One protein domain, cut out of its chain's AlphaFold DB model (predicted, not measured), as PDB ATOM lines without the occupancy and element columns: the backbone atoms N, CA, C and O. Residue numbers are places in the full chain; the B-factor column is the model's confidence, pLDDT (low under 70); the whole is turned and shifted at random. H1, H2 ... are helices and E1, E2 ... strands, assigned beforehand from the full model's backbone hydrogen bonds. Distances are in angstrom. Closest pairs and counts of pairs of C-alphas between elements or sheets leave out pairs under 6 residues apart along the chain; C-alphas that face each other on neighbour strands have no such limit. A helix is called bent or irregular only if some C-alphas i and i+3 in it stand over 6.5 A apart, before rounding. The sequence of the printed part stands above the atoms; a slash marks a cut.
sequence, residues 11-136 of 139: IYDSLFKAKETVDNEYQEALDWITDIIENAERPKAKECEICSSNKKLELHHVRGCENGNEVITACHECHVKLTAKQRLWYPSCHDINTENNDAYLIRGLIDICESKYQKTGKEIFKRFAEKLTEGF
ATOM      1  N   ILE A  11     -23.954   4.266 -22.056       91.81
ATOM      2  CA  ILE A  11     -22.818   4.449 -22.964       91.81
ATOM      3  C   ILE A  11     -22.980   5.755 -23.751       91.81
ATOM      4  O   ILE A  11     -22.080   6.597 -23.722       91.81
ATOM      5  N   TYR A  12     -24.133   5.968 -24.384       92.44
ATOM      6  CA  TYR A  12     -24.385   7.173 -25.171       92.44
ATOM      7  C   TYR A  12     -24.418   8.444 -24.312       92.44
ATOM      8  O   TYR A  12     -23.841   9.451 -24.715       92.44
ATOM      9  N   ASP A  13     -24.960   8.390 -23.092       92.00
ATOM     10  CA  ASP A  13     -24.910   9.505 -22.139       92.00
ATOM     11  C   ASP A  13     -23.469   9.854 -21.746       92.00
ATOM     12  O   ASP A  13     -23.108  11.027 -21.635       92.00
ATOM     13  N   SER A  14     -22.619   8.844 -21.540       92.81
ATOM     14  CA  SER A  14     -21.205   9.055 -21.202       92.81
ATOM     15  C   SER A  14     -20.445   9.689 -22.365       92.81
ATOM     16  O   SER A  14     -19.618  10.577 -22.153       92.81
ATOM     17  N   LEU A  15     -20.749   9.274 -23.597       92.75
ATOM     18  CA  LEU A  15     -20.158   9.854 -24.798       92.75
ATOM     19  C   LEU A  15     -20.651  11.287 -25.044       92.75
ATOM     20  O   LEU A  15     -19.855  12.166 -25.374       92.75
ATOM     21  N   PHE A  16     -21.937  11.550 -24.811       93.00
ATOM     22  CA  PHE A  16     -22.503  12.894 -24.874       93.00
ATOM     23  C   PHE A  16     -21.867  13.827 -23.833       93.00
ATOM     24  O   PHE A  16     -21.496  14.947 -24.161       93.00
ATOM     25  N   LYS A  17     -21.638  13.365 -22.600       92.38
ATOM     26  CA  LYS A  17     -20.902  14.149 -21.588       92.38
ATOM     27  C   LYS A  17     -19.447  14.405 -21.988       92.38
ATOM     28  O   LYS A  17     -18.903  15.461 -21.688       92.38
ATOM     29  N   ALA A  18     -18.799  13.463 -22.675       91.50
ATOM     30  CA  ALA A  18     -17.446  13.669 -23.189       91.50
ATOM     31  C   ALA A  18     -17.406  14.773 -24.269       91.50
ATOM     32  O   ALA A  18     -16.496  15.610 -24.260       91.50
ATOM     33  N   LYS A  19     -18.432  14.837 -25.133       91.38
ATOM     34  CA  LYS A  19     -18.611  15.873 -26.168       91.38
ATOM     35  C   LYS A  19     -18.552  17.294 -25.620       91.38
ATOM     36  O   LYS A  19     -17.951  18.150 -26.258       91.38
ATOM     37  N   GLU A  20     -19.133  17.544 -24.443       87.12
ATOM     38  CA  GLU A  20     -19.169  18.880 -23.820       87.12
ATOM     39  C   GLU A  20     -17.767  19.491 -23.646       87.12
ATOM     40  O   GLU A  20     -17.626  20.706 -23.523       87.12
ATOM     41  N   THR A  21     -16.725  18.653 -23.678       78.38
ATOM     42  CA  THR A  21     -15.322  19.066 -23.585       78.38
ATOM     43  C   THR A  21     -14.539  18.969 -24.900       78.38
ATOM     44  O   THR A  21     -13.539  19.671 -25.045       78.38
ATOM     45  N   VAL A  22     -14.965  18.126 -25.851       83.19
ATOM     46  CA  VAL A  22     -14.255  17.841 -27.115       83.19
ATOM     47  C   VAL A  22     -15.265  17.581 -28.248       83.19
ATOM     48  O   VAL A  22     -15.535  16.443 -28.626       83.19
ATOM     49  N   ASP A  23     -15.855  18.647 -28.788       85.31
ATOM     50  CA  ASP A  23     -16.952  18.552 -29.770       85.31
ATOM     51  C   ASP A  23     -16.496  18.085 -31.166       85.31
ATOM     52  O   ASP A  23     -17.180  17.320 -31.843       85.31
ATOM     53  N   ASN A  24     -15.299  18.488 -31.595       90.81
ATOM     54  CA  ASN A  24     -14.793  18.254 -32.952       90.81
ATOM     55  C   ASN A  24     -14.471  16.781 -33.274       90.81
ATOM     56  O   ASN A  24     -14.367  16.428 -34.446       90.81
ATOM     57  N   GLU A  25     -14.304  15.929 -32.261       92.56
ATOM     58  CA  GLU A  25     -14.023  14.492 -32.414       92.56
ATOM     59  C   GLU A  25     -15.268  13.621 -32.158       92.56
ATOM     60  O   GLU A  25     -15.237  12.404 -32.360       92.56
ATOM     61  N   TYR A  26     -16.372  14.232 -31.713       93.88
ATOM     62  CA  TYR A  26     -17.544  13.521 -31.211       93.88
ATOM     63  C   TYR A  26     -18.216  12.643 -32.262       93.88
ATOM     64  O   TYR A  26     -18.517  11.495 -31.965       93.88
ATOM     65  N   GLN A  27     -18.450  13.158 -33.473       95.38
ATOM     66  CA  GLN A  27     -19.199  12.403 -34.481       95.38
ATOM     67  C   GLN A  27     -18.461  11.121 -34.886       95.38
ATOM     68  O   GLN A  27     -19.071  10.062 -34.937       95.38
ATOM     69  N   GLU A  28     -17.140  11.196 -35.081       94.00
ATOM     70  CA  GLU A  28     -16.320  10.015 -35.377       94.00
ATOM     71  C   GLU A  28     -16.369   9.001 -34.227       94.00
ATOM     72  O   GLU A  28     -16.506   7.801 -34.460       94.00
ATOM     73  N   ALA A  29     -16.267   9.475 -32.981       95.88
ATOM     74  CA  ALA A  29     -16.346   8.605 -31.815       95.88
ATOM     75  C   ALA A  29     -17.736   7.969 -31.666       95.88
ATOM     76  O   ALA A  29     -17.816   6.782 -31.367       95.88
ATOM     77  N   LEU A  30     -18.810   8.725 -31.902       96.31
ATOM     78  CA  LEU A  30     -20.185   8.232 -31.866       96.31
ATOM     79  C   LEU A  30     -20.398   7.150 -32.911       96.31
ATOM     80  O   LEU A  30     -20.797   6.052 -32.547       96.31
ATOM     81  N   ASP A  31     -20.069   7.427 -34.169       96.12
ATOM     82  CA  ASP A  31     -20.247   6.463 -35.253       96.12
ATOM     83  C   ASP A  31     -19.472   5.171 -34.965       96.12
ATOM     84  O   ASP A  31     -20.001   4.074 -35.125       96.12
ATOM     85  N   TRP A  32     -18.236   5.292 -34.470       96.62
ATOM     86  CA  TRP A  32     -17.395   4.142 -34.148       96.62
ATOM     87  C   TRP A  32     -17.904   3.325 -32.952       96.62
ATOM     88  O   TRP A  32     -17.910   2.096 -33.008       96.62
ATOM     89  N   ILE A  33     -18.339   3.976 -31.870       96.38
ATOM     90  CA  ILE A  33     -18.870   3.292 -30.682       96.38
ATOM     91  C   ILE A  33     -20.225   2.643 -30.983       96.38
ATOM     92  O   ILE A  33     -20.439   1.495 -30.596       96.38
ATOM     93  N   THR A  34     -21.103   3.335 -31.709       95.00
ATOM     94  CA  THR A  34     -22.377   2.783 -32.184       95.00
ATOM     95  C   THR A  34     -22.135   1.554 -33.057       95.00
ATOM     96  O   THR A  34     -22.734   0.511 -32.815       95.00
ATOM     97  N   ASP A  35     -21.195   1.629 -34.006       94.94
ATOM     98  CA  ASP A  35     -20.826   0.494 -34.858       94.94
ATOM     99  C   ASP A  35     -20.338  -0.709 -34.032       94.94
ATOM    100  O   ASP A  35     -20.767  -1.829 -34.282       94.94
ATOM    101  N   ILE A  36     -19.513  -0.497 -33.000       94.81
ATOM    102  CA  ILE A  36     -19.062  -1.575 -32.098       94.81
ATOM    103  C   ILE A  36     -20.229  -2.259 -31.371       94.81
ATOM    104  O   ILE A  36     -20.211  -3.480 -31.220       94.81
ATOM    105  N   ILE A  37     -21.193  -1.483 -30.873       92.19
ATOM    106  CA  ILE A  37     -22.250  -1.976 -29.975       92.19
ATOM    107  C   ILE A  37     -23.409  -2.597 -30.753       92.19
ATOM    108  O   ILE A  37     -23.980  -3.594 -30.317       92.19
ATOM    109  N   GLU A  38     -23.780  -2.000 -31.881       90.44
ATOM    110  CA  GLU A  38     -24.995  -2.369 -32.611       90.44
ATOM    111  C   GLU A  38     -24.727  -3.403 -33.712       90.44
ATOM    112  O   GLU A  38     -25.631  -4.160 -34.069       90.44
ATOM    113  N   ASN A  39     -23.485  -3.511 -34.203       89.06
ATOM    114  CA  ASN A  39     -23.120  -4.485 -35.230       89.06
ATOM    115  C   ASN A  39     -22.386  -5.686 -34.613       89.06
ATOM    116  O   ASN A  39     -21.173  -5.689 -34.427       89.06
ATOM    117  N   ALA A  40     -23.125  -6.760 -34.328       76.44
ATOM    118  CA  ALA A  40     -22.555  -7.985 -33.754       76.44
ATOM    119  C   ALA A  40     -21.645  -8.768 -34.726       76.44
ATOM    120  O   ALA A  40     -20.797  -9.540 -34.291       76.44
ATOM    121  N   GLU A  41     -21.798  -8.574 -36.040       83.94
ATOM    122  CA  GLU A  41     -21.043  -9.284 -37.087       83.94
ATOM    123  C   GLU A  41     -20.149  -8.326 -37.890       83.94
ATOM    124  O   GLU A  41     -20.162  -8.299 -39.123       83.94
ATOM    125  N   ARG A  42     -19.370  -7.491 -37.190       90.69
ATOM    126  CA  ARG A  42     -18.477  -6.526 -37.850       90.69
ATOM    127  C   ARG A  42     -17.440  -7.240 -38.720       90.69
ATOM    128  O   ARG A  42     -16.696  -8.094 -38.223       90.69
ATOM    129  N   PRO A  43     -17.317  -6.874 -40.010       91.94
ATOM    130  CA  PRO A  43     -16.237  -7.382 -40.832       91.94
ATOM    131  C   PRO A  43     -14.900  -6.862 -40.300       91.94
ATOM    132  O   PRO A  43     -14.782  -5.740 -39.811       91.94
ATOM    133  N   LYS A  44     -13.854  -7.667 -40.461       94.06
ATOM    134  CA  LYS A  44     -12.494  -7.253 -40.120       94.06
ATOM    135  C   LYS A  44     -12.069  -6.055 -40.977       94.06
ATOM    136  O   LYS A  44     -12.058  -6.137 -42.208       94.06
ATOM    137  N   ALA A  45     -11.682  -4.964 -40.328       95.56
ATOM    138  CA  ALA A  45     -11.227  -3.745 -40.979       95.56
ATOM    139  C   ALA A  45      -9.872  -3.949 -41.684       95.56
ATOM    140  O   ALA A  45      -9.122  -4.893 -41.417       95.56
ATOM    141  N   LYS A  46      -9.539  -3.030 -42.599       97.00
ATOM    142  CA  LYS A  46      -8.260  -3.036 -43.340       97.00
ATOM    143  C   LYS A  46      -7.078  -2.524 -42.515       97.00
ATOM    144  O   LYS A  46      -5.930  -2.701 -42.915       97.00
ATOM    145  N   GLU A  47      -7.358  -1.897 -41.380       97.75
ATOM    146  CA  GLU A  47      -6.373  -1.354 -40.459       97.75
ATOM    147  C   GLU A  47      -6.837  -1.516 -39.012       97.75
ATOM    148  O   GLU A  47      -8.001  -1.790 -38.731       97.75
ATOM    149  N   CYS A  48      -5.896  -1.383 -38.087       98.25
ATOM    150  CA  CYS A  48      -6.166  -1.406 -36.665       98.25
ATOM    151  C   CYS A  48      -6.971  -0.173 -36.260       98.25
ATOM    152  O   CYS A  48      -6.487   0.949 -36.369       98.25
ATOM    153  N   GLU A  49      -8.130  -0.387 -35.655       98.00
ATOM    154  CA  GLU A  49      -9.033   0.685 -35.230       98.00
ATOM    155  C   GLU A  49      -8.482   1.509 -34.051       98.00
ATOM    156  O   GLU A  49      -9.030   2.552 -33.711       98.00
ATOM    157  N   ILE A  50      -7.371   1.086 -33.436       98.06
ATOM    158  CA  ILE A  50      -6.706   1.784 -32.322       98.06
ATOM    159  C   ILE A  50      -5.551   2.669 -32.800       98.06
ATOM    160  O   ILE A  50      -5.336   3.737 -32.236       98.06
ATOM    161  N   CYS A  51      -4.778   2.234 -33.799       97.25
ATOM    162  CA  CYS A  51      -3.532   2.909 -34.190       97.25
ATOM    163  C   CYS A  51      -3.287   2.999 -35.705       97.25
ATOM    164  O   CYS A  51      -2.182   3.351 -36.111       97.25
ATOM    165  N   SER A  52      -4.263   2.613 -36.531       97.38
ATOM    166  CA  SER A  52      -4.206   2.586 -38.003       97.38
ATOM    167  C   SER A  52      -3.072   1.746 -38.614       97.38
ATOM    168  O   SER A  52      -2.812   1.796 -39.812       97.38
ATOM    169  N   SER A  53      -2.399   0.898 -37.826       97.19
ATOM    170  CA  SER A  53      -1.471  -0.105 -38.362       97.19
ATOM    171  C   SER A  53      -2.225  -1.137 -39.198       97.19
ATOM    172  O   SER A  53      -3.210  -1.696 -38.732       97.19
ATOM    173  N   ASN A  54      -1.729  -1.464 -40.390       95.75
ATOM    174  CA  ASN A  54      -2.284  -2.502 -41.268       95.75
ATOM    175  C   ASN A  54      -1.573  -3.865 -41.136       95.75
ATOM    176  O   ASN A  54      -1.790  -4.777 -41.935       95.75
ATOM    177  N   LYS A  55      -0.693  -4.022 -40.141       94.44
ATOM    178  CA  LYS A  55       0.138  -5.222 -39.967       94.44
ATOM    179  C   LYS A  55      -0.501  -6.197 -38.983       94.44
ATOM    180  O   LYS A  55      -0.832  -5.800 -37.869       94.44
ATOM    181  N   LYS A  56      -0.573  -7.481 -39.368       94.50
ATOM    182  CA  LYS A  56      -1.027  -8.608 -38.522       94.50
ATOM    183  C   LYS A  56      -2.307  -8.270 -37.751       94.50
ATOM    184  O   LYS A  56      -2.299  -8.120 -36.534       94.50
ATOM    185  N   LEU A  57      -3.379  -8.067 -38.503       97.69
ATOM    186  CA  LEU A  57      -4.679  -7.705 -37.959       97.69
ATOM    187  C   LEU A  57      -5.374  -8.934 -37.378       97.69
ATOM    188  O   LEU A  57      -5.307 -10.014 -37.966       97.69
ATOM    189  N   GLU A  58      -6.087  -8.756 -36.279       96.25
ATOM    190  CA  GLU A  58      -6.821  -9.776 -35.528       96.25
ATOM    191  C   GLU A  58      -8.145  -9.155 -35.041       96.25
ATOM    192  O   GLU A  58      -8.231  -7.935 -34.890       96.25
ATOM    193  N   LEU A  59      -9.183  -9.974 -34.850       96.25
ATOM    194  CA  LEU A  59     -10.420  -9.525 -34.203       96.25
ATOM    195  C   LEU A  59     -10.267  -9.698 -32.694       96.25
ATOM    196  O   LEU A  59      -9.903 -10.775 -32.225       96.25
ATOM    197  N   HIS A  60     -10.546  -8.636 -31.953       96.44
ATOM    198  CA  HIS A  60     -10.518  -8.617 -30.503       96.44
ATOM    199  C   HIS A  60     -11.938  -8.457 -29.967       96.44
ATOM    200  O   HIS A  60     -12.584  -7.456 -30.267       96.44
ATOM    201  N   HIS A  61     -12.400  -9.419 -29.167       94.81
ATOM    202  CA  HIS A  61     -13.708  -9.363 -28.514       94.81
ATOM    203  C   HIS A  61     -13.684  -8.357 -27.368       94.81
ATOM    204  O   HIS A  61     -12.885  -8.498 -26.441       94.81
ATOM    205  N   VAL A  62     -14.587  -7.380 -27.405       94.56
ATOM    206  CA  VAL A  62     -14.635  -6.279 -26.439       94.56
ATOM    207  C   VAL A  62     -14.911  -6.803 -25.034       94.56
ATOM    208  O   VAL A  62     -14.181  -6.443 -24.118       94.56
ATOM    209  N   ARG A  63     -15.891  -7.703 -24.865       89.94
ATOM    210  CA  ARG A  63     -16.263  -8.314 -23.570       89.94
ATOM    211  C   ARG A  63     -15.462  -9.588 -23.227       89.94
ATOM    212  O   ARG A  63     -15.683 -10.198 -22.182       89.94
ATOM    213  N   GLY A  64     -14.551 -10.012 -24.105       88.00
ATOM    214  CA  GLY A  64     -13.984 -11.367 -24.118       88.00
ATOM    215  C   GLY A  64     -14.863 -12.355 -24.899       88.00
ATOM    216  O   GLY A  64     -16.074 -12.181 -24.993       88.00
ATOM    217  N   CYS A  65     -14.249 -13.389 -25.485       85.69
ATOM    218  CA  CYS A  65     -14.896 -14.263 -26.477       85.69
ATOM    219  C   CYS A  65     -16.068 -15.105 -25.954       85.69
ATOM    220  O   CYS A  65     -16.850 -15.605 -26.750       85.69
ATOM    221  N   GLU A  66     -16.182 -15.286 -24.639       83.00
ATOM    222  CA  GLU A  66     -17.263 -16.066 -24.018       83.00
ATOM    223  C   GLU A  66     -18.464 -15.196 -23.606       83.00
ATOM    224  O   GLU A  66     -19.515 -15.734 -23.276       83.00
ATOM    225  N   ASN A  67     -18.329 -13.861 -23.645       81.94
ATOM    226  CA  ASN A  67     -19.285 -12.926 -23.031       81.94
ATOM    227  C   ASN A  67     -20.004 -12.007 -24.037       81.94
ATOM    228  O   ASN A  67     -20.893 -11.250 -23.650       81.94
ATOM    229  N   GLY A  68     -19.607 -12.008 -25.313       83.62
ATOM    230  CA  GLY A  68     -20.205 -11.151 -26.339       83.62
ATOM    231  C   GLY A  68     -19.513 -11.249 -27.697       83.62
ATOM    232  O   GLY A  68     -18.361 -11.675 -27.791       83.62
ATOM    233  N   ASN A  69     -20.230 -10.839 -28.745       89.56
ATOM    234  CA  ASN A  69     -19.756 -10.864 -30.134       89.56
ATOM    235  C   ASN A  69     -19.220  -9.507 -30.608       89.56
ATOM    236  O   ASN A  69     -18.699  -9.413 -31.716       89.56
ATOM    237  N   GLU A  70     -19.325  -8.452 -29.794       93.25
ATOM    238  CA  GLU A  70     -18.773  -7.146 -30.138       93.25
ATOM    239  C   GLU A  70     -17.259  -7.276 -30.300       93.25
ATOM    240  O   GLU A  70     -16.544  -7.698 -29.385       93.25
ATOM    241  N   VAL A  71     -16.758  -6.911 -31.477       95.94
ATOM    242  CA  VAL A  71     -15.344  -7.029 -31.830       95.94
ATOM    243  C   VAL A  71     -14.813  -5.723 -32.382       95.94
ATOM    244  O   VAL A  71     -15.547  -4.959 -32.997       95.94
ATOM    245  N   ILE A  72     -13.509  -5.500 -32.226       97.56
ATOM    246  CA  ILE A  72     -12.744  -4.515 -32.997       97.56
ATOM    247  C   ILE A  72     -11.595  -5.201 -33.731       97.56
ATOM    248  O   ILE A  72     -11.056  -6.217 -33.290       97.56
ATOM    249  N   THR A  73     -11.153  -4.607 -34.825       98.25
ATOM    250  CA  THR A  73      -9.932  -4.991 -35.522       98.25
ATOM    251  C   THR A  73      -8.736  -4.326 -34.857       98.25
ATOM    252  O   THR A  73      -8.574  -3.104 -34.876       98.25
ATOM    253  N   ALA A  74      -7.844  -5.137 -34.301       98.25
ATOM    254  CA  ALA A  74      -6.610  -4.685 -33.679       98.25
ATOM    255  C   ALA A  74      -5.397  -5.269 -34.412       98.25
ATOM    256  O   ALA A  74      -5.423  -6.406 -34.875       98.25
ATOM    257  N   CYS A  75      -4.304  -4.510 -34.520       98.44
ATOM    258  CA  CYS A  75      -3.021  -5.120 -34.857       98.44
ATOM    259  C   CYS A  75      -2.561  -5.989 -33.682       98.44
ATOM    260  O   CYS A  75      -2.921  -5.716 -32.534       98.44
ATOM    261  N   HIS A  76      -1.724  -6.985 -33.962       97.75
ATOM    262  CA  HIS A  76      -1.224  -7.932 -32.966       97.75
ATOM    263  C   HIS A  76      -0.722  -7.264 -31.670       97.75
ATOM    264  O   HIS A  76      -1.058  -7.697 -30.575       97.75
ATOM    265  N   GLU A  77       0.018  -6.154 -31.768       97.69
ATOM    266  CA  GLU A  77       0.511  -5.432 -30.586       97.69
ATOM    267  C   GLU A  77      -0.610  -4.826 -29.731       97.69
ATOM    268  O   GLU A  77      -0.543  -4.874 -28.503       97.69
ATOM    269  N   CYS A  78      -1.626  -4.231 -30.366       98.25
ATOM    270  CA  CYS A  78      -2.776  -3.693 -29.642       98.25
ATOM    271  C   CYS A  78      -3.607  -4.835 -29.054       98.25
ATOM    272  O   CYS A  78      -4.006  -4.750 -27.896       98.25
ATOM    273  N   HIS A  79      -3.788  -5.923 -29.809       97.81
ATOM    274  CA  HIS A  79      -4.525  -7.088 -29.342       97.81
ATOM    275  C   HIS A  79      -3.886  -7.695 -28.089       97.81
ATOM    276  O   HIS A  79      -4.552  -7.803 -27.066       97.81
ATOM    277  N   VAL A  80      -2.582  -7.991 -28.114       97.12
ATOM    278  CA  VAL A  80      -1.866  -8.574 -26.965       97.12
ATOM    279  C   VAL A  80      -1.990  -7.702 -25.714       97.12
ATOM    280  O   VAL A  80      -2.188  -8.228 -24.618       97.12
ATOM    281  N   LYS A  81      -1.913  -6.373 -25.856       97.12
ATOM    282  CA  LYS A  81      -2.080  -5.443 -24.728       97.12
ATOM    283  C   LYS A  81      -3.492  -5.481 -24.150       97.12
ATOM    284  O   LYS A  81      -3.635  -5.539 -22.931       97.12
ATOM    285  N   LEU A  82      -4.513  -5.474 -25.004       96.88
ATOM    286  CA  LEU A  82      -5.903  -5.572 -24.562       96.88
ATOM    287  C   LEU A  82      -6.187  -6.921 -23.901       96.88
ATOM    288  O   LEU A  82      -6.746  -6.955 -22.813       96.88
ATOM    289  N   THR A  83      -5.715  -8.027 -24.478       95.06
ATOM    290  CA  THR A  83      -5.832  -9.359 -23.867       95.06
ATOM    291  C   THR A  83      -5.138  -9.421 -22.505       95.06
ATOM    292  O   THR A  83      -5.664 -10.020 -21.570       95.06
ATOM    293  N   ALA A  84      -3.962  -8.803 -22.363       94.12
ATOM    294  CA  ALA A  84      -3.268  -8.742 -21.080       94.12
ATOM    295  C   ALA A  84      -4.082  -7.977 -20.024       94.12
ATOM    296  O   ALA A  84      -4.170  -8.446 -18.893       94.12
ATOM    297  N   LYS A  85      -4.724  -6.860 -20.397       92.69
ATOM    298  CA  LYS A  85      -5.658  -6.132 -19.524       92.69
ATOM    299  C   LYS A  85      -6.893  -6.975 -19.176       92.69
ATOM    300  O   LYS A  85      -7.229  -7.075 -18.001       92.69
ATOM    301  N   GLN A  86      -7.496  -7.647 -20.159       91.12
ATOM    302  CA  GLN A  86      -8.669  -8.512 -19.974       91.12
ATOM    303  C   GLN A  86      -8.445  -9.631 -18.957       91.12
ATOM    304  O   GLN A  86      -9.305  -9.922 -18.131       91.12
ATOM    305  N   ARG A  87      -7.252 -10.234 -18.948       88.00
ATOM    306  CA  ARG A  87      -6.894 -11.265 -17.958       88.00
ATOM    307  C   ARG A  87      -6.921 -10.755 -16.515       88.00
ATOM    308  O   ARG A  87      -7.094 -11.553 -15.599       88.00
ATOM    309  N   LEU A  88      -6.759  -9.448 -16.306       86.88
ATOM    310  CA  LEU A  88      -6.782  -8.817 -14.984       86.88
ATOM    311  C   LEU A  88      -8.199  -8.490 -14.501       86.88
ATOM    312  O   LEU A  88      -8.346  -7.981 -13.396       86.88
ATOM    313  N   TRP A  89      -9.238  -8.764 -15.292       83.56
ATOM    314  CA  TRP A  89     -10.618  -8.519 -14.875       83.56
ATOM    315  C   TRP A  89     -11.063  -9.496 -13.768       83.56
ATOM    316  O   TRP A  89     -11.755  -9.089 -12.833       83.56
ATOM    317  N   TYR A  90     -10.585 -10.748 -13.814       64.00
ATOM    318  CA  TYR A  90     -11.028 -11.868 -12.966       64.00
ATOM    319  C   TYR A  90     -10.845 -11.708 -11.439       64.00
ATOM    320  O   TYR A  90     -11.721 -12.164 -10.703       64.00
ATOM    321  N   PRO A  91      -9.792 -11.053 -10.905       54.66
ATOM    322  CA  PRO A  91      -9.710 -10.782  -9.466       54.66
ATOM    323  C   PRO A  91     -10.707  -9.717  -8.974       54.66
ATOM    324  O   PRO A  91     -10.975  -9.653  -7.780       54.66
ATOM    325  N   SER A  92     -11.243  -8.871  -9.863       51.34
ATOM    326  CA  SER A  92     -12.054  -7.691  -9.502       51.34
ATOM    327  C   SER A  92     -13.566  -7.841  -9.718       51.34
ATOM    328  O   SER A  92     -14.323  -6.961  -9.321       51.34
ATOM    329  N   CYS A  93     -14.016  -8.946 -10.319       47.47
ATOM    330  CA  CYS A  93     -15.426  -9.211 -10.634       47.47
ATOM    331  C   CYS A  93     -16.031 -10.377  -9.829       47.47
ATOM    332  O   CYS A  93     -16.994 -10.986 -10.281       47.47
ATOM    333  N   HIS A  94     -15.476 -10.707  -8.655       39.53
ATOM    334  CA  HIS A  94     -15.981 -11.767  -7.767       39.53
ATOM    335  C   HIS A  94     -17.319 -11.399  -7.094       39.53
ATOM    336  O   HIS A  94     -17.435 -11.355  -5.873       39.53
ATOM    337  N   ASP A  95     -18.348 -11.202  -7.911       47.69
ATOM    338  CA  ASP A  95     -19.712 -11.550  -7.556       47.69
ATOM    339  C   ASP A  95     -20.146 -12.691  -8.485       47.69
ATOM    340  O   ASP A  95     -20.631 -12.495  -9.599       47.69
ATOM    341  N   ILE A  96     -19.884 -13.916  -8.021       43.66
ATOM    342  CA  ILE A  96     -20.118 -15.203  -8.703       43.66
ATOM    343  C   ILE A  96     -21.592 -15.412  -9.114       43.66
ATOM    344  O   ILE A  96     -21.894 -16.347  -9.850       43.66
ATOM    345  N   ASN A  97     -22.499 -14.527  -8.685       46.06
ATOM    346  CA  ASN A  97     -23.929 -14.579  -8.980       46.06
ATOM    347  C   ASN A  97     -24.419 -13.567 -10.024       46.06
ATOM    348  O   ASN A  97     -25.629 -13.484 -10.237       46.06
ATOM    349  N   THR A  98     -23.544 -12.807 -10.691       46.72
ATOM    350  CA  THR A  98     -23.997 -11.912 -11.765       46.72
ATOM    351  C   THR A  98     -23.369 -12.270 -13.104       46.72
ATOM    352  O   THR A  98     -22.182 -12.075 -13.347       46.72
ATOM    353  N   GLU A  99     -24.220 -12.751 -14.006       51.69
ATOM    354  CA  GLU A  99     -24.070 -12.721 -15.462       51.69
ATOM    355  C   GLU A  99     -23.927 -11.266 -15.962       51.69
ATOM    356  O   GLU A  99     -24.718 -10.784 -16.769       51.69
ATOM    357  N   ASN A 100     -22.972 -10.490 -15.444       64.62
ATOM    358  CA  ASN A 100     -22.886  -9.062 -15.728       64.62
ATOM    359  C   ASN A 100     -22.080  -8.819 -17.011       64.62
ATOM    360  O   ASN A 100     -21.053  -8.137 -17.011       64.62
ATOM    361  N   ASN A 101     -22.558  -9.396 -18.120       73.12
ATOM    362  CA  ASN A 101     -22.023  -9.172 -19.469       73.12
ATOM    363  C   ASN A 101     -21.848  -7.673 -19.749       73.12
ATOM    364  O   ASN A 101     -20.910  -7.260 -20.429       73.12
ATOM    365  N   ASP A 102     -22.727  -6.842 -19.201       83.69
ATOM    366  CA  ASP A 102     -22.724  -5.390 -19.359       83.69
ATOM    367  C   ASP A 102     -21.522  -4.719 -18.690       83.69
ATOM    368  O   ASP A 102     -20.918  -3.807 -19.263       83.69
ATOM    369  N   ALA A 103     -21.094  -5.224 -17.530       83.69
ATOM    370  CA  ALA A 103     -19.882  -4.757 -16.869       83.69
ATOM    371  C   ALA A 103     -18.631  -5.037 -17.716       83.69
ATOM    372  O   ALA A 103     -17.759  -4.170 -17.833       83.69
ATOM    373  N   TYR A 104     -18.566  -6.207 -18.362       87.75
ATOM    374  CA  TYR A 104     -17.468  -6.544 -19.271       87.75
ATOM    375  C   TYR A 104     -17.457  -5.682 -20.535       87.75
ATOM    376  O   TYR A 104     -16.372  -5.340 -21.005       87.75
ATOM    377  N   LEU A 105     -18.616  -5.262 -21.060       90.50
ATOM    378  CA  LEU A 105     -18.644  -4.314 -22.182       90.50
ATOM    379  C   LEU A 105     -18.068  -2.977 -21.808       90.50
ATOM    380  O   LEU A 105     -17.187  -2.479 -22.501       90.50
ATOM    381  N   ILE A 106     -18.551  -2.402 -20.712       91.38
ATOM    382  CA  ILE A 106     -18.074  -1.093 -20.284       91.38
ATOM    383  C   ILE A 106     -16.572  -1.163 -20.020       91.38
ATOM    384  O   ILE A 106     -15.834  -0.297 -20.486       91.38
ATOM    385  N   ARG A 107     -16.099  -2.212 -19.335       91.75
ATOM    386  CA  ARG A 107     -14.670  -2.369 -19.065       91.75
ATOM    387  C   ARG A 107     -13.850  -2.545 -20.345       91.75
ATOM    388  O   ARG A 107     -12.806  -1.909 -20.476       91.75
ATOM    389  N   GLY A 108     -14.339  -3.335 -21.297       94.81
ATOM    390  CA  GLY A 108     -13.729  -3.491 -22.617       94.81
ATOM    391  C   GLY A 108     -13.649  -2.178 -23.393       94.81
ATOM    392  O   GLY A 108     -12.589  -1.836 -23.916       94.81
ATOM    393  N   LEU A 109     -14.738  -1.402 -23.416       96.12
ATOM    394  CA  LEU A 109     -14.785  -0.086 -24.054       96.12
ATOM    395  C   LEU A 109     -13.807   0.895 -23.400       96.12
ATOM    396  O   LEU A 109     -13.091   1.586 -24.124       96.12
ATOM    397  N   ILE A 110     -13.717   0.920 -22.065       95.88
ATOM    398  CA  ILE A 110     -12.720   1.717 -21.331       95.88
ATOM    399  C   ILE A 110     -11.306   1.338 -21.788       95.88
ATOM    400  O   ILE A 110     -10.551   2.199 -22.240       95.88
ATOM    401  N   ASP A 111     -10.957   0.047 -21.745       96.88
ATOM    402  CA  ASP A 111      -9.609  -0.426 -22.075       96.88
ATOM    403  C   ASP A 111      -9.205  -0.112 -23.528       96.88
ATOM    404  O   ASP A 111      -8.053   0.267 -23.795       96.88
ATOM    405  N   ILE A 112     -10.153  -0.233 -24.459       98.06
ATOM    406  CA  ILE A 112      -9.987   0.102 -25.877       98.06
ATOM    407  C   ILE A 112      -9.824   1.614 -26.073       98.06
ATOM    408  O   ILE A 112      -8.911   2.038 -26.787       98.06
ATOM    409  N   CYS A 113     -10.661   2.431 -25.433       98.06
ATOM    410  CA  CYS A 113     -10.634   3.886 -25.574       98.06
ATOM    411  C   CYS A 113      -9.365   4.499 -24.974       98.06
ATOM    412  O   CYS A 113      -8.723   5.328 -25.621       98.06
ATOM    413  N   GLU A 114      -8.924   4.028 -23.806       97.94
ATOM    414  CA  GLU A 114      -7.624   4.399 -23.238       97.94
ATOM    415  C   GLU A 114      -6.476   4.054 -24.194       97.94
ATOM    416  O   GLU A 114      -5.580   4.868 -24.424       97.94
ATOM    417  N   SER A 115      -6.510   2.855 -24.787       97.94
ATOM    418  CA  SER A 115      -5.481   2.417 -25.735       97.94
ATOM    419  C   SER A 115      -5.472   3.282 -26.997       97.94
ATOM    420  O   SER A 115      -4.400   3.651 -27.486       97.94
ATOM    421  N   LYS A 116      -6.651   3.638 -27.523       98.19
ATOM    422  CA  LYS A 116      -6.796   4.510 -28.697       98.19
ATOM    423  C   LYS A 116      -6.306   5.920 -28.400       98.19
ATOM    424  O   LYS A 116      -5.552   6.468 -29.203       98.19
ATOM    425  N   TYR A 117      -6.628   6.472 -27.233       97.69
ATOM    426  CA  TYR A 117      -6.078   7.751 -26.787       97.69
ATOM    427  C   TYR A 117      -4.547   7.718 -26.721       97.69
ATOM    428  O   TYR A 117      -3.890   8.533 -27.360       97.69
ATOM    429  N   GLN A 118      -3.963   6.729 -26.040       97.75
ATOM    430  CA  GLN A 118      -2.505   6.604 -25.910       97.75
ATOM    431  C   GLN A 118      -1.782   6.513 -27.262       97.75
ATOM    432  O   GLN A 118      -0.610   6.874 -27.365       97.75
ATOM    433  N   LYS A 119      -2.453   5.994 -28.297       97.44
ATOM    434  CA  LYS A 119      -1.886   5.822 -29.638       97.44
ATOM    435  C   LYS A 119      -2.135   6.994 -30.581       97.44
ATOM    436  O   LYS A 119      -1.319   7.201 -31.473       97.44
ATOM    437  N   THR A 120      -3.238   7.719 -30.418       95.88
ATOM    438  CA  THR A 120      -3.683   8.738 -31.387       95.88
ATOM    439  C   THR A 120      -3.695  10.155 -30.829       95.88
ATOM    440  O   THR A 120      -3.687  11.100 -31.607       95.88
ATOM    441  N   GLY A 121      -3.732  10.317 -29.506       95.88
ATOM    442  CA  GLY A 121      -3.907  11.609 -28.844       95.88
ATOM    443  C   GLY A 121      -5.320  12.197 -28.943       95.88
ATOM    444  O   GLY A 121      -5.518  13.307 -28.463       95.88
ATOM    445  N   LYS A 122      -6.291  11.479 -29.530       95.12
ATOM    446  CA  LYS A 122      -7.690  11.925 -29.643       95.12
ATOM    447  C   LYS A 122      -8.357  11.947 -28.267       95.12
ATOM    448  O   LYS A 122      -8.626  10.891 -27.682       95.12
ATOM    449  N   GLU A 123      -8.559  13.144 -27.730       96.62
ATOM    450  CA  GLU A 123      -8.930  13.371 -26.330       96.62
ATOM    451  C   GLU A 123     -10.353  12.873 -26.025       96.62
ATOM    452  O   GLU A 123     -10.606  12.447 -24.894       96.62
ATOM    453  N   ILE A 124     -11.259  12.813 -27.013       96.81
ATOM    454  CA  ILE A 124     -12.626  12.301 -26.813       96.81
ATOM    455  C   ILE A 124     -12.637  10.889 -26.222       96.81
ATOM    456  O   ILE A 124     -13.441  10.604 -25.338       96.81
ATOM    457  N   PHE A 125     -11.713  10.012 -26.635       97.56
ATOM    458  CA  PHE A 125     -11.669   8.629 -26.151       97.56
ATOM    459  C   PHE A 125     -11.232   8.541 -24.694       97.56
ATOM    460  O   PHE A 125     -11.757   7.727 -23.938       97.56
ATOM    461  N   LYS A 126     -10.316   9.412 -24.269       96.88
ATOM    462  CA  LYS A 126      -9.929   9.513 -22.863       96.88
ATOM    463  C   LYS A 126     -11.097  10.008 -22.016       96.88
ATOM    464  O   LYS A 126     -11.423   9.384 -21.014       96.88
ATOM    465  N   ARG A 127     -11.765  11.084 -22.444       95.62
ATOM    466  CA  ARG A 127     -12.922  11.648 -21.727       95.62
ATOM    467  C   ARG A 127     -14.077  10.666 -21.647       95.62
ATOM    468  O   ARG A 127     -14.682  10.513 -20.593       95.62
ATOM    469  N   PHE A 128     -14.343   9.955 -22.733       95.81
ATOM    470  CA  PHE A 128     -15.354   8.913 -22.756       95.81
ATOM    471  C   PHE A 128     -15.027   7.775 -21.775       95.81
ATOM    472  O   PHE A 128     -15.893   7.387 -20.991       95.81
ATOM    473  N   ALA A 129     -13.774   7.304 -21.734       95.62
ATOM    474  CA  ALA A 129     -13.329   6.309 -20.756       95.62
ATOM    475  C   ALA A 129     -13.459   6.806 -19.301       95.62
ATOM    476  O   ALA A 129     -13.946   6.069 -18.441       95.62
ATOM    477  N   GLU A 130     -13.095   8.066 -19.028       94.56
ATOM    478  CA  GLU A 130     -13.286   8.711 -17.720       94.56
ATOM    479  C   GLU A 130     -14.775   8.719 -17.322       94.56
ATOM    480  O   GLU A 130     -15.118   8.270 -16.228       94.56
ATOM    481  N   LYS A 131     -15.683   9.122 -18.224       94.00
ATOM    482  CA  LYS A 131     -17.134   9.162 -17.954       94.00
ATOM    483  C   LYS A 131     -17.765   7.788 -17.755       94.00
ATOM    484  O   LYS A 131     -18.604   7.629 -16.867       94.00
ATOM    485  N   LEU A 132     -17.331   6.782 -18.514       91.12
ATOM    486  CA  LEU A 132     -17.760   5.399 -18.295       91.12
ATOM    487  C   LEU A 132     -17.329   4.873 -16.917       91.12
ATOM    488  O   LEU A 132     -18.109   4.167 -16.264       91.12
ATOM    489  N   THR A 133     -16.120   5.243 -16.482       89.38
ATOM    490  CA  THR A 133     -15.540   4.861 -15.186       89.38
ATOM    491  C   THR A 133     -16.227   5.568 -14.017       89.38
ATOM    492  O   THR A 133     -16.516   4.925 -13.012       89.38
ATOM    493  N   GLU A 134     -16.550   6.859 -14.141       84.38
ATOM    494  CA  GLU A 134     -17.292   7.618 -13.116       84.38
ATOM    495  C   GLU A 134     -18.652   6.976 -12.799       84.38
ATOM    496  O   GLU A 134     -19.039   6.883 -11.638       84.38
ATOM    497  N   GLY A 135     -19.361   6.456 -13.808       67.88
ATOM    498  CA  GLY A 135     -20.621   5.736 -13.593       67.88
ATOM    499  C   GLY A 135     -20.469   4.357 -12.929       67.88
ATOM    500  O   GLY A 135     -21.467   3.668 -12.736       67.88
ATOM    501  N   PHE A 136     -19.236   3.897 -12.678       58.97
ATOM    502  CA  PHE A 136     -18.895   2.587 -12.108       58.97
ATOM    503  C   PHE A 136     -18.649   2.631 -10.591       58.97
ATOM    504  O   PHE A 136     -18.161   1.643 -10.044       58.97
TER     505      PHE A 136
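Overview. This is residues 11 to 136 of the 139 residues of an uncharacterized protein of Thermoplasmatales archaeon (UniProt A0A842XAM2). The long helix H4 runs through the middle, with the helical hairpin H1 and H2 and helix H5 on one side and, on the other, H3 beside a small two-stranded hairpin, E1 and E2. The 126 printed residues hold five named helices and two named strands in the order H1 H2 E1 E2 H3 H4 H5; the sheet is E1 - E2, antiparallel, and the class is mostly helix. The whole is compact, with a radius of gyration of the C-alphas of 14.0 A and spans of 42 by 35 by 24 A.

Along the chain. H1 covers residues 11 to 19, from C-alpha 11 at (-22.818, 4.449, -22.964). H2, residues 23 to 38, is 22.6 A long and irregular: C-alphas 24 and 27 are 7.5 A apart. E1 is residues 57 to 61, E2 71 to 75 and H3 76 to 87. H4, residues 101 to 120, is 28.3 A long. H5, residues 123 to 134, ends at C-alpha 134 at (-17.292, 7.618, -13.116).

Arrangement. H5 is the hub. It touches H4 in a helical hairpin, closest C-alphas Ile 110 and Ala 129, 4.7 A, at a shallow tilt of 29 degrees, opposite ways. H5 touches H1 at a steep tilt of 50 degrees, closest C-alphas Ala 18 and Arg 127, 5.2 A. With residues 25 to 29 alone, H2 touches H5, closest C-alphas Glu 25 and Ile 124, 6.2 A. H3 touches residues 108 to 115 of H4, closest C-alphas Leu 82 and Asp 111, 6.8 A. Helix packing is part aligned, part crossed: 2 of 5 touching pairs are at a shallow tilt. Between E1 and E2, N 58 and O 74 are within hydrogen-bond range at 2.8 A. In H1, H3, H4 and H5 every O i to N i+4 pair is within range, in H2 10 of 12.

Size, cuts and confidence. The C-alphas farthest apart, Asn 24 and Asn 97, are 41.7 A apart. The printed part has no cut. The links H2 to E1 and H3 to H4 are long. Residues 90 to 100 and 135 to 136 have pLDDT under 70.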